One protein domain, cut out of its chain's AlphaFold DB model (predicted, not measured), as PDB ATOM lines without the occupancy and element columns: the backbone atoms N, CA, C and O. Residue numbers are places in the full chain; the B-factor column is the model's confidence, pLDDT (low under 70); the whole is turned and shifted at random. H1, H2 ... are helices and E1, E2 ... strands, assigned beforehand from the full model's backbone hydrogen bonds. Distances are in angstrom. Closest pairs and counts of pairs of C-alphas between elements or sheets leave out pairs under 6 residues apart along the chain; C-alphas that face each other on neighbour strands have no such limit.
ATOM      1  N   SER A  16     211.127 137.218 169.521       74.12
ATOM      2  CA  SER A  16     210.830 136.944 170.933       74.12
ATOM      3  C   SER A  16     209.917 138.027 171.500       74.12
ATOM      4  O   SER A  16     210.110 139.201 171.181       74.12
ATOM      5  N   VAL A  17     208.995 137.659 172.390       74.31
ATOM      6  CA  VAL A  17     208.227 138.621 173.191       74.31
ATOM      7  C   VAL A  17     208.964 138.966 174.475       74.31
ATOM      8  O   VAL A  17     209.354 138.077 175.228       74.31
ATOM      9  N   PHE A  18     209.085 140.258 174.754       72.88
ATOM     10  CA  PHE A  18     209.459 140.784 176.062       72.88
ATOM     11  C   PHE A  18     208.620 142.031 176.348       72.88
ATOM     12  O   PHE A  18     208.666 142.967 175.558       72.88
ATOM     13  N   ASP A  19     207.846 142.025 177.438       72.81
ATOM     14  CA  ASP A  19     206.992 143.147 177.875       72.81
ATOM     15  C   ASP A  19     206.200 143.799 176.717       72.81
ATOM     16  O   ASP A  19     206.431 144.940 176.322       72.81
ATOM     17  N   ASP A  20     205.341 142.998 176.073       70.06
ATOM     18  CA  ASP A  20     204.535 143.375 174.899       70.06
ATOM     19  C   ASP A  20     205.324 143.862 173.663       70.06
ATOM     20  O   ASP A  20     204.725 144.356 172.709       70.06
ATOM     21  N   THR A  21     206.645 143.670 173.617       72.00
ATOM     22  CA  THR A  21     207.506 144.035 172.481       72.00
ATOM     23  C   THR A  21     208.006 142.800 171.740       72.00
ATOM     24  O   THR A  21     208.522 141.868 172.356       72.00
ATOM     25  N   PHE A  22     207.894 142.800 170.407       71.69
ATOM     26  CA  PHE A  22     208.440 141.746 169.550       71.69
ATOM     27  C   PHE A  22     209.819 142.166 169.047       71.69
ATOM     28  O   PHE A  22     209.960 143.056 168.203       71.69
ATOM     29  N   LEU A  23     210.846 141.504 169.568       72.25
ATOM     30  CA  LEU A  23     212.233 141.732 169.184       72.25
ATOM     31  C   LEU A  23     212.618 140.774 168.060       72.25
ATOM     32  O   LEU A  23     212.468 139.564 168.214       72.25
ATOM     33  N   ASP A  24     213.111 141.317 166.946       71.31
ATOM     34  CA  ASP A  24     213.589 140.543 165.800       71.31
ATOM     35  C   ASP A  24     215.000 139.992 166.059       71.31
ATOM     36  O   ASP A  24     216.008 140.712 166.056       71.31
ATOM     37  N   PHE A  25     215.083 138.682 166.248       68.69
ATOM     38  CA  PHE A  25     216.337 137.947 166.356       68.69
ATOM     39  C   PHE A  25     216.829 137.441 164.983       68.69
ATOM     40  O   PHE A  25     217.883 136.819 164.880       68.69
ATOM     41  N   GLY A  26     216.155 137.768 163.884       63.91
ATOM     42  CA  GLY A  26     216.554 137.415 162.529       63.91
ATOM     43  C   GLY A  26     216.392 135.920 162.257       63.91
ATOM     44  O   GLY A  26     215.339 135.338 162.486       63.91
ATOM     45  N   LYS A  27     217.448 135.260 161.757       59.12
ATOM     46  CA  LYS A  27     217.417 133.833 161.362       59.12
ATOM     47  C   LYS A  27     217.454 132.849 162.542       59.12
ATOM     48  O   LYS A  27     217.806 131.687 162.348       59.12
ATOM     49  N   HIS A  28     217.166 133.299 163.758       62.50
ATOM     50  CA  HIS A  28     217.091 132.409 164.907       62.50
ATOM     51  C   HIS A  28     215.738 131.689 164.940       62.50
ATOM     52  O   HIS A  28     214.711 132.226 164.539       62.50
ATOM     53  N   ASN A  29     215.746 130.461 165.449       62.50
ATOM     54  CA  ASN A  29     214.586 129.575 165.546       62.50
ATOM     55  C   ASN A  29     213.677 129.943 166.738       62.50
ATOM     56  O   ASN A  29     213.263 129.075 167.503       62.50
ATOM     57  N   LEU A  30     213.416 131.239 166.936       67.69
ATOM     58  CA  LEU A  30     212.563 131.734 168.015       67.69
ATOM     59  C   LEU A  30     211.108 131.817 167.554       67.69
ATOM     60  O   LEU A  30     210.829 132.202 166.416       67.69
ATOM     61  N   CYS A  31     210.187 131.479 168.456       70.38
ATOM     62  CA  CYS A  31     208.785 131.825 168.305       70.38
ATOM     63  C   CYS A  31     208.364 132.742 169.447       70.38
ATOM     64  O   CYS A  31     208.539 132.414 170.619       70.38
ATOM     65  N   ALA A  32     207.782 133.883 169.088       69.81
ATOM     66  CA  ALA A  32     207.348 134.891 170.044       69.81
ATOM     67  C   ALA A  32     206.197 134.421 170.946       69.81
ATOM     68  O   ALA A  32     205.940 135.021 171.988       69.81
ATOM     69  N   PHE A  33     205.518 133.348 170.544       67.75
ATOM     70  CA  PHE A  33     204.474 132.698 171.311       67.75
ATOM     71  C   PHE A  33     204.934 131.305 171.738       67.75
ATOM     72  O   PHE A  33     205.275 130.470 170.899       67.75
ATOM     73  N   ASP A  34     204.940 131.059 173.045       58.88
ATOM     74  CA  ASP A  34     205.305 129.760 173.596       58.88
ATOM     75  C   ASP A  34     204.119 128.793 173.486       58.88
ATOM     76  O   ASP A  34     203.033 129.023 174.022       58.88
ATOM     77  N   GLY A  35     204.318 127.711 172.742       62.81
ATOM     78  CA  GLY A  35     203.305 126.700 172.503       62.81
ATOM     79  C   GLY A  35     203.904 125.508 171.776       62.81
ATOM     80  O   GLY A  35     204.311 125.613 170.623       62.81
ATOM     81  N   ARG A  36     203.881 124.339 172.427       59.38
ATOM     82  CA  ARG A  36     204.400 123.060 171.892       59.38
ATOM     83  C   ARG A  36     203.760 122.614 170.562       59.38
ATOM     84  O   ARG A  36     204.271 121.698 169.927       59.38
ATOM     85  N   TYR A  37     202.668 123.260 170.144       61.44
ATOM     86  CA  TYR A  37     201.922 122.989 168.906       61.44
ATOM     87  C   TYR A  37     201.735 124.236 168.025       61.44
ATOM     88  O   TYR A  37     200.941 124.219 167.087       61.44
ATOM     89  N   ALA A  38     202.417 125.344 168.328       69.50
ATOM     90  CA  ALA A  38     202.351 126.527 167.479       69.50
ATOM     91  C   ALA A  38     203.070 126.237 166.141       69.50
ATOM     92  O   ALA A  38     204.175 125.689 166.165       69.50
ATOM     93  N   PRO A  39     202.516 126.620 164.974       71.50
ATOM     94  CA  PRO A  39     203.121 126.348 163.666       71.50
ATOM     95  C   PRO A  39     204.577 126.814 163.546       71.50
ATOM     96  O   PRO A  39     205.399 126.110 162.974       71.50
ATOM     97  N   CYS A  40     204.912 127.954 164.156       72.12
ATOM     98  CA  CYS A  40     206.281 128.464 164.258       72.12
ATOM     99  C   CYS A  40     207.234 127.520 165.017       72.12
ATOM    100  O   CYS A  40     208.364 127.319 164.583       72.12
ATOM    101  N   TYR A  41     206.795 126.954 166.148       73.00
ATOM    102  CA  TYR A  41     207.573 126.019 166.964       73.00
ATOM    103  C   TYR A  41     207.755 124.691 166.227       73.00
ATOM    104  O   TYR A  41     208.830 124.102 166.245       73.00
ATOM    105  N   MET A  42     206.707 124.226 165.548       74.06
ATOM    106  CA  MET A  42     206.778 123.023 164.724       74.06
ATOM    107  C   MET A  42     207.799 123.203 163.596       74.06
ATOM    108  O   MET A  42     208.704 122.385 163.461       74.06
ATOM    109  N   GLU A  43     207.721 124.315 162.862       72.88
ATOM    110  CA  GLU A  43     208.675 124.659 161.801       72.88
ATOM    111  C   GLU A  43     210.115 124.728 162.336       72.88
ATOM    112  O   GLU A  43     211.020 124.117 161.765       72.88
ATOM    113  N   SER A  44     210.328 125.379 163.485       72.19
ATOM    114  CA  SER A  44     211.655 125.521 164.097       72.19
ATOM    115  C   SER A  44     212.272 124.200 164.581       72.19
ATOM    116  O   SER A  44     213.495 124.109 164.723       72.19
ATOM    117  N   ASN A  45     211.439 123.174 164.786       75.19
ATOM    118  CA  ASN A  45     211.820 121.817 165.179       75.19
ATOM    119  C   ASN A  45     211.751 120.803 164.017       75.19
ATOM    120  O   ASN A  45     211.803 119.598 164.259       75.19
ATOM    121  N   ASN A  46     211.650 121.257 162.759       75.81
ATOM    122  CA  ASN A  46     211.492 120.404 161.567       75.81
ATOM    123  C   ASN A  46     210.263 119.473 161.615       75.81
ATOM    124  O   ASN A  46     210.256 118.392 161.025       75.81
ATOM    125  N   MET A  47     209.215 119.880 162.324       78.69
ATOM    126  CA  MET A  47     207.913 119.224 162.318       78.69
ATOM    127  C   MET A  47     207.031 119.847 161.232       78.69
ATOM    128  O   MET A  47     207.191 121.017 160.889       78.69
ATOM    129  N   VAL A  48     206.061 119.087 160.716       79.81
ATOM    130  CA  VAL A  48     205.090 119.589 159.729       79.81
ATOM    131  C   VAL A  48     204.169 120.622 160.396       79.81
ATOM    132  O   VAL A  48     203.404 120.231 161.279       79.81
ATOM    133  N   PRO A  49     204.198 121.913 160.015       70.88
ATOM    134  CA  PRO A  49     203.362 122.927 160.653       70.88
ATOM    135  C   PRO A  49     201.885 122.746 160.284       70.88
ATOM    136  O   PRO A  49     201.546 122.688 159.102       70.88
ATOM    137  N   ASP A  50     200.986 122.737 161.274       73.19
ATOM    138  CA  ASP A  50     199.539 122.795 161.031       73.19
ATOM    139  C   ASP A  50     198.935 124.084 161.611       73.19
ATOM    140  O   ASP A  50     198.723 124.251 162.810       73.19
ATOM    141  N   TRP A  51     198.631 125.024 160.717       64.81
ATOM    142  CA  TRP A  51     198.048 126.325 161.046       64.81
ATOM    143  C   TRP A  51     196.645 126.236 161.645       64.81
ATOM    144  O   TRP A  51     196.218 127.166 162.326       64.81
ATOM    145  N   ARG A  52     195.924 125.135 161.419       63.03
ATOM    146  CA  ARG A  52     194.551 124.952 161.912       63.03
ATOM    147  C   ARG A  52     194.515 124.634 163.402       63.03
ATOM    148  O   ARG A  52     193.518 124.918 164.052       63.03
ATOM    149  N   ILE A  53     195.596 124.061 163.935       64.38
ATOM    150  CA  ILE A  53     195.719 123.696 165.354       64.38
ATOM    151  C   ILE A  53     196.471 124.753 166.170       64.38
ATOM    152  O   ILE A  53     196.684 124.576 167.369       64.38
ATOM    153  N   CYS A  54     196.875 125.859 165.537       65.00
ATOM    154  CA  CYS A  54     197.500 126.969 166.236       65.00
ATOM    155  C   CYS A  54     196.514 127.555 167.250       65.00
ATOM    156  O   CYS A  54     195.485 128.108 166.864       65.00
ATOM    157  N   ALA A  55     196.852 127.497 168.539       62.09
ATOM    158  CA  ALA A  55     196.024 128.077 169.598       62.09
ATOM    159  C   ALA A  55     195.774 129.587 169.397       62.09
ATOM    160  O   ALA A  55     194.729 130.093 169.794       62.09
ATOM    161  N   HIS A  56     196.686 130.284 168.707       60.09
ATOM    162  CA  HIS A  56     196.564 131.706 168.367       60.09
ATOM    163  C   HIS A  56     195.662 131.991 167.158       60.09
ATOM    164  O   HIS A  56     195.310 133.143 166.932       60.09
ATOM    165  N   ASN A  57     195.255 130.961 166.408       58.59
ATOM    166  CA  ASN A  57     194.268 131.073 165.330       58.59
ATOM    167  C   ASN A  57     192.836 130.764 165.815       58.59
ATOM    168  O   ASN A  57     191.927 130.606 165.002       58.59
ATOM    169  N   ASN A  58     192.613 130.639 167.129       60.06
ATOM    170  CA  ASN A  58     191.273 130.507 167.699       60.06
ATOM    171  C   ASN A  58     190.579 131.885 167.724       60.06
ATOM    172  O   ASN A  58     191.123 132.785 168.359       60.06
ATOM    173  N   PRO A  59     189.361 132.053 167.170       58.00
ATOM    174  CA  PRO A  59     188.636 133.334 167.148       58.00
ATOM    175  C   PRO A  59     188.469 134.024 168.515       58.00
ATOM    176  O   PRO A  59     188.372 135.246 168.612       58.00
ATOM    177  N   LYS A  60     188.431 133.251 169.610       56.62
ATOM    178  CA  LYS A  60     188.334 133.799 170.973       56.62
ATOM    179  C   LYS A  60     189.654 134.421 171.447       56.62
ATOM    180  O   LYS A  60     189.640 135.456 172.109       56.62
ATOM    181  N   GLU A  61     190.770 133.794 171.090       55.38
ATOM    182  CA  GLU A  61     192.126 134.285 171.357       55.38
ATOM    183  C   GLU A  61     192.562 135.321 170.319       55.38
ATOM    184  O   GLU A  61     193.413 136.152 170.614       55.38
ATOM    185  N   GLU A  62     191.948 135.324 169.134       59.31
ATOM    186  CA  GLU A  62     192.182 136.292 168.066       59.31
ATOM    187  C   GLU A  62     191.878 137.705 168.552       59.31
ATOM    188  O   GLU A  62     192.738 138.564 168.449       59.31
ATOM    189  N   ARG A  63     190.745 137.936 169.224       58.47
ATOM    190  CA  ARG A  63     190.415 139.261 169.772       58.47
ATOM    191  C   ARG A  63     191.397 139.725 170.856       58.47
ATOM    192  O   ARG A  63     191.746 140.902 170.917       58.47
ATOM    193  N   ILE A  64     191.848 138.815 171.721       57.03
ATOM    194  CA  ILE A  64     192.848 139.118 172.762       57.03
ATOM    195  C   ILE A  64     194.210 139.400 172.112       57.03
ATOM    196  O   ILE A  64     194.912 140.332 172.506       57.03
ATOM    197  N   SER A  65     194.552 138.628 171.084       61.12
ATOM    198  CA  SER A  65     195.773 138.771 170.298       61.12
ATOM    199  C   SER A  65     195.755 140.037 169.445       61.12
ATOM    200  O   SER A  65     196.790 140.670 169.320       61.12
ATOM    201  N   GLU A  66     194.607 140.461 168.919       66.06
ATOM    202  CA  GLU A  66     194.415 141.710 168.178       66.06
ATOM    203  C   GLU A  66     194.560 142.928 169.090       66.06
ATOM    204  O   GLU A  66     195.261 143.877 168.746       66.06
ATOM    205  N   GLU A  67     193.943 142.906 170.274       68.81
ATOM    206  CA  GLU A  67     194.078 143.990 171.252       68.81
ATOM    207  C   GLU A  67     195.514 144.114 171.775       68.81
ATOM    208  O   GLU A  67     196.021 145.229 171.932       68.81
ATOM    209  N   ARG A  68     196.206 142.986 171.985       67.88
ATOM    210  CA  ARG A  68     197.648 142.990 172.270       67.88
ATOM    211  C   ARG A  68     198.449 143.479 171.064       67.88
ATOM    212  O   ARG A  68     199.258 144.386 171.215       67.88
ATOM    213  N   ALA A  69     198.154 143.000 169.857       68.50
ATOM    214  CA  ALA A  69     198.848 143.387 168.630       68.50
ATOM    215  C   ALA A  69     198.734 144.882 168.300       68.50
ATOM    216  O   ALA A  69     199.633 145.439 167.673       68.50
ATOM    217  N   LYS A  70     197.657 145.555 168.724       72.25
ATOM    218  CA  LYS A  70     197.527 147.017 168.601       72.25
ATOM    219  C   LYS A  70     198.537 147.779 169.461       72.25
ATOM    220  O   LYS A  70     198.916 148.889 169.103       72.25
ATOM    221  N   LYS A  71     198.941 147.207 170.597       76.56
ATOM    222  CA  LYS A  71     199.899 147.805 171.544       76.56
ATOM    223  C   LYS A  71     201.323 147.307 171.317       76.56
ATOM    224  O   LYS A  71     202.273 147.998 171.669       76.56
ATOM    225  N   THR A  72     201.460 146.136 170.710       79.12
ATOM    226  CA  THR A  72     202.744 145.524 170.410       79.12
ATOM    227  C   THR A  72     203.432 146.190 169.234       79.12
ATOM    228  O   THR A  72     202.858 146.363 168.157       79.12
ATOM    229  N   ILE A  73     204.711 146.490 169.438       84.62
ATOM    230  CA  ILE A  73     205.600 147.048 168.428       84.62
ATOM    231  C   ILE A  73     206.612 145.984 167.996       84.62
ATOM    232  O   ILE A  73     207.145 145.231 168.814       84.62
ATOM    233  N   VAL A  74     206.868 145.942 166.694       81.62
ATOM    234  CA  VAL A  74     207.806 145.052 166.012       81.62
ATOM    235  C   VAL A  74     208.957 145.880 165.459       81.62
ATOM    236  O   VAL A  74     208.743 146.950 164.886       81.62
ATOM    237  N   PHE A  75     210.177 145.369 165.577       82.94
ATOM    238  CA  PHE A  75     211.381 146.023 165.065       82.94
ATOM    239  C   PHE A  75     212.088 145.146 164.013       82.94
ATOM    240  O   PHE A  75     213.183 144.652 164.279       82.94
ATOM    241  N   PRO A  76     211.497 144.958 162.816       77.44
ATOM    242  CA  PRO A  76     212.079 144.127 161.758       77.44
ATOM    243  C   PRO A  76     213.323 144.771 161.129       77.44
ATOM    244  O   PRO A  76     213.294 145.935 160.714       77.44
ATOM    245  N   ARG A  77     214.431 144.027 161.049       77.75
ATOM    246  CA  ARG A  77     215.739 144.560 160.615       77.75
ATOM    247  C   ARG A  77     215.719 145.199 159.229       77.75
ATOM    248  O   ARG A  77     216.418 146.186 159.020       77.75
ATOM    249  N   GLU A  78     214.939 144.665 158.300       78.75
ATOM    250  CA  GLU A  78     214.821 145.154 156.922       78.75
ATOM    251  C   GLU A  78     214.183 146.547 156.810       78.75
ATOM    252  O   GLU A  78     214.378 147.225 155.805       78.75
ATOM    253  N   PHE A  79     213.465 146.992 157.844       82.25
ATOM    254  CA  PHE A  79     212.878 148.332 157.927       82.25
ATOM    255  C   PHE A  79     213.602 149.227 158.939       82.25
ATOM    256  O   PHE A  79     213.133 150.326 159.241       82.25
ATOM    257  N   CYS A  80     214.727 148.766 159.490       81.81
ATOM    258  CA  CYS A  80     215.496 149.524 160.464       81.81
ATOM    259  C   CYS A  80     216.166 150.728 159.772       81.81
ATOM    260  O   CYS A  80     216.991 150.522 158.878       81.81
ATOM    261  N   PRO A  81     215.842 151.979 160.155       84.31
ATOM    262  CA  PRO A  81     216.471 153.158 159.571       84.31
ATOM    263  C   PRO A  81     217.931 153.285 160.026       84.31
ATOM    264  O   PRO A  81     218.327 152.733 161.057       84.31
ATOM    265  N   GLU A  82     218.725 154.068 159.292       85.06
ATOM    266  CA  GLU A  82     220.122 154.346 159.656       85.06
ATOM    267  C   GLU A  82     220.235 154.995 161.049       85.06
ATOM    268  O   GLU A  82     221.084 154.605 161.851       85.06
ATOM    269  N   ASP A  83     219.321 155.916 161.382       84.25
ATOM    270  CA  ASP A  83     219.204 156.514 162.719       84.25
ATOM    271  C   ASP A  83     218.263 155.693 163.618       84.25
ATOM    272  O   ASP A  83     217.072 155.985 163.788       84.25
ATOM    273  N   LYS A  84     218.820 154.638 164.216       79.88
ATOM    274  CA  LYS A  84     218.082 153.678 165.055       79.88
ATOM    275  C   LYS A  84     217.454 154.306 166.300       79.88
ATOM    276  O   LYS A  84     216.456 153.793 166.797       79.88
ATOM    277  N   HIS A  85     218.003 155.412 166.803       80.88
ATOM    278  CA  HIS A  85     217.571 156.021 168.066       80.88
ATOM    279  C   HIS A  85     216.187 156.672 167.984       80.88
ATOM    280  O   HIS A  85     215.541 156.884 169.010       80.88
ATOM    281  N   LYS A  86     215.717 156.982 166.772       82.81
ATOM    282  CA  LYS A  86     214.393 157.576 166.535       82.81
ATOM    283  C   LYS A  86     213.357 156.565 166.054       82.81
ATOM    284  O   LYS A  86     212.194 156.930 165.878       82.81
ATOM    285  N   TRP A  87     213.753 155.313 165.826       86.06
ATOM    286  CA  TRP A  87     212.852 154.315 165.275       86.06
ATOM    287  C   TRP A  87     211.806 153.895 166.309       86.06
ATOM    288  O   TRP A  87     212.126 153.422 167.396       86.06
ATOM    289  N   ARG A  88     210.532 154.078 165.956       86.56
ATOM    290  CA  ARG A  88     209.382 153.727 166.802       86.56
ATOM    291  C   ARG A  88     208.846 152.318 166.542       86.56
ATOM    292  O   ARG A  88     207.861 151.944 167.163       86.56
ATOM    293  N   GLY A  89     209.484 151.566 165.642       87.00
ATOM    294  CA  GLY A  89     209.033 150.249 165.205       87.00
ATOM    295  C   GLY A  89     207.734 150.297 164.398       87.00
ATOM    296  O   GLY A  89     207.283 151.357 163.959       87.00
ATOM    297  N   ILE A  90     207.160 149.123 164.165       87.50
ATOM    298  CA  ILE A  90     205.953 148.902 163.370       87.50
ATOM    299  C   ILE A  90     204.905 148.243 164.274       87.50
ATOM    300  O   ILE A  90     205.217 147.227 164.890       87.50
ATOM    301  N   PRO A  91     203.665 148.757 164.359       85.88
ATOM    302  CA  PRO A  91     202.595 148.062 165.072       85.88
ATOM    303  C   PRO A  91     202.412 146.630 164.551       85.88
ATOM    304  O   PRO A  91     202.380 146.420 163.336       85.88
ATOM    305  N   LEU A  92     202.251 145.647 165.443       79.38
ATOM    306  CA  LEU A  92     202.182 144.228 165.069       79.38
ATOM    307  C   LEU A  92     201.049 143.934 164.081       79.38
ATOM    308  O   LEU A  92     201.218 143.116 163.183       79.38
ATOM    309  N   VAL A  93     199.923 144.641 164.196       79.44
ATOM    310  CA  VAL A  93     198.814 144.553 163.232       79.44
ATOM    311  C   VAL A  93     199.245 144.901 161.802       79.44
ATOM    312  O   VAL A  93     198.897 144.188 160.864       79.44
ATOM    313  N   ASN A  94     200.066 145.940 161.633       83.88
ATOM    314  CA  ASN A  94     200.560 146.366 160.323       83.88
ATOM    315  C   ASN A  94     201.621 145.396 159.801       83.88
ATOM    316  O   ASN A  94     201.644 145.085 158.614       83.88
ATOM    317  N   TRP A  95     202.477 144.894 160.693       81.31
ATOM    318  CA  TRP A  95     203.457 143.866 160.357       81.31
ATOM    319  C   TRP A  95     202.785 142.581 159.861       81.31
ATOM    320  O   TRP A  95     203.140 142.059 158.806       81.31
ATOM    321  N   ARG A  96     201.760 142.106 160.577       75.88
ATOM    322  CA  ARG A  96     200.964 140.938 160.185       75.88
ATOM    323  C   ARG A  96     200.332 141.137 158.808       75.88
ATOM    324  O   ARG A  96     200.535 140.294 157.941       75.88
ATOM    325  N   ALA A  97     199.653 142.264 158.588       78.19
ATOM    326  CA  ALA A  97     199.057 142.594 157.295       78.19
ATOM    327  C   ALA A  97     200.100 142.643 156.161       78.19
ATOM    328  O   ALA A  97     199.845 142.155 155.062       78.19
ATOM    329  N   TYR A  98     201.298 143.179 156.424       81.06
ATOM    330  CA  TYR A  98     202.399 143.178 155.460       81.06
ATOM    331  C   TYR A  98     202.829 141.750 155.094       81.06
ATOM    332  O   TYR A  98     202.853 141.413 153.910       81.06
ATOM    333  N   ILE A  99     203.094 140.889 156.081       72.94
ATOM    334  CA  ILE A  99     203.464 139.485 155.843       72.94
ATOM    335  C   ILE A  99     202.356 138.736 155.087       72.94
ATOM    336  O   ILE A  99     202.643 138.042 154.113       72.94
ATOM    337  N   GLU A 100     201.093 138.924 155.471       69.62
ATOM    338  CA  GLU A 100     199.939 138.340 154.776       69.62
ATOM    339  C   GLU A 100     199.844 138.825 153.318       69.62
ATOM    340  O   GLU A 100     199.596 138.022 152.417       69.62
ATOM    341  N   SER A 101     200.126 140.106 153.048       74.62
ATOM    342  CA  SER A 101     200.148 140.654 151.684       74.62
ATOM    343  C   SER A 101     201.256 140.043 150.818       74.62
ATOM    344  O   SER A 101     201.030 139.725 149.648       74.62
ATOM    345  N   LEU A 102     202.436 139.781 151.394       65.50
ATOM    346  CA  LEU A 102     203.521 139.091 150.693       65.50
ATOM    347  C   LEU A 102     203.135 137.656 150.323       65.50
ATOM    348  O   LEU A 102     203.585 137.144 149.296       65.50
ATOM    349  N   CYS A 103     202.302 137.015 151.143       58.94
ATOM    350  CA  CYS A 103     201.752 135.694 150.862       58.94
ATOM    351  C   CYS A 103     200.635 135.738 149.806       58.94
ATOM    352  O   CYS A 103     200.527 134.809 149.012       58.94
ATOM    353  N   ALA A 104     199.823 136.799 149.768       56.31
ATOM    354  CA  ALA A 104     198.713 136.937 148.824       56.31
ATOM    355  C   ALA A 104     199.165 137.284 147.392       56.31
ATOM    356  O   ALA A 104     198.585 136.795 146.430       56.31
ATOM    357  N   THR A 105     200.226 138.083 147.243       48.31
ATOM    358  CA  THR A 105     200.729 138.566 145.936       48.31
ATOM    359  C   THR A 105     201.518 137.509 145.137       48.31
ATOM    360  O   THR A 105     202.103 137.823 144.105       48.31
ATOM    361  N   LYS A 106     201.591 136.258 145.610       41.69
ATOM    362  CA  LYS A 106     202.332 135.162 144.956       41.69
ATOM    363  C   LYS A 106     201.444 134.031 144.413       41.69
ATOM    364  O   LYS A 106     201.979 132.966 144.106       41.69
TER     365      LYS A 106
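This is residues 16 to 106 of the 107 residues of an uncharacterized protein of Candidatus Pacearchaeota archaeon CG10_big_fil_rev_8_21_14_0_10_34_12 (UniProt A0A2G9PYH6). A small strand hairpin, E1 and E2, and two helices meeting in a corner, H2 and H3, are joined by long loops, with short helix H1 touching neither helix. Residues 97 to 106, of which 97 to 104 belong to H3, stick out. The 91 printed residues hold E1, E2, H1, H2, H3 in that order, the two-strand sheet antiparallel; the class is mostly helix, with 39 residues, under half, in named elements. The whole is compact, radius of gyration of the C-alphas 14.0 A, spanning 40 by 31 by 29 A.

E1 is residues 16 to 18, from C-alpha 16 at (210.830, 136.944, 170.933); E2 is 21 to 24; H1 is 39 to 44; H2, 59 to 71, is 18.9 A long; H3, 92 to 104, is 18.1 A long and ends at C-alpha 104 (198.713, 136.937, 148.824).

In the hairpin, N 18 and O 21 are 2.9 A apart, within hydrogen-bond range. Residues 73 to 74 pair in parallel with 21 to 22 of E2 and antiparallel with 90 to 91. H2, with residues 66 to 71 alone, touches residues 92 to 93 of H3, closest C-alphas Ala 69 and Leu 92, 5.0 A, at a steep tilt of 63 degrees, opposite ways. H1 and H3 have every O i to N i+4 pair within range, H2 6 of 9.

The printed part has no cut. The links E2 to H1, H1 to H2 and H2 to H3 are long. Mean pLDDT of the printed part is 71.1; 38 residues are under 70, among them 51 to 69.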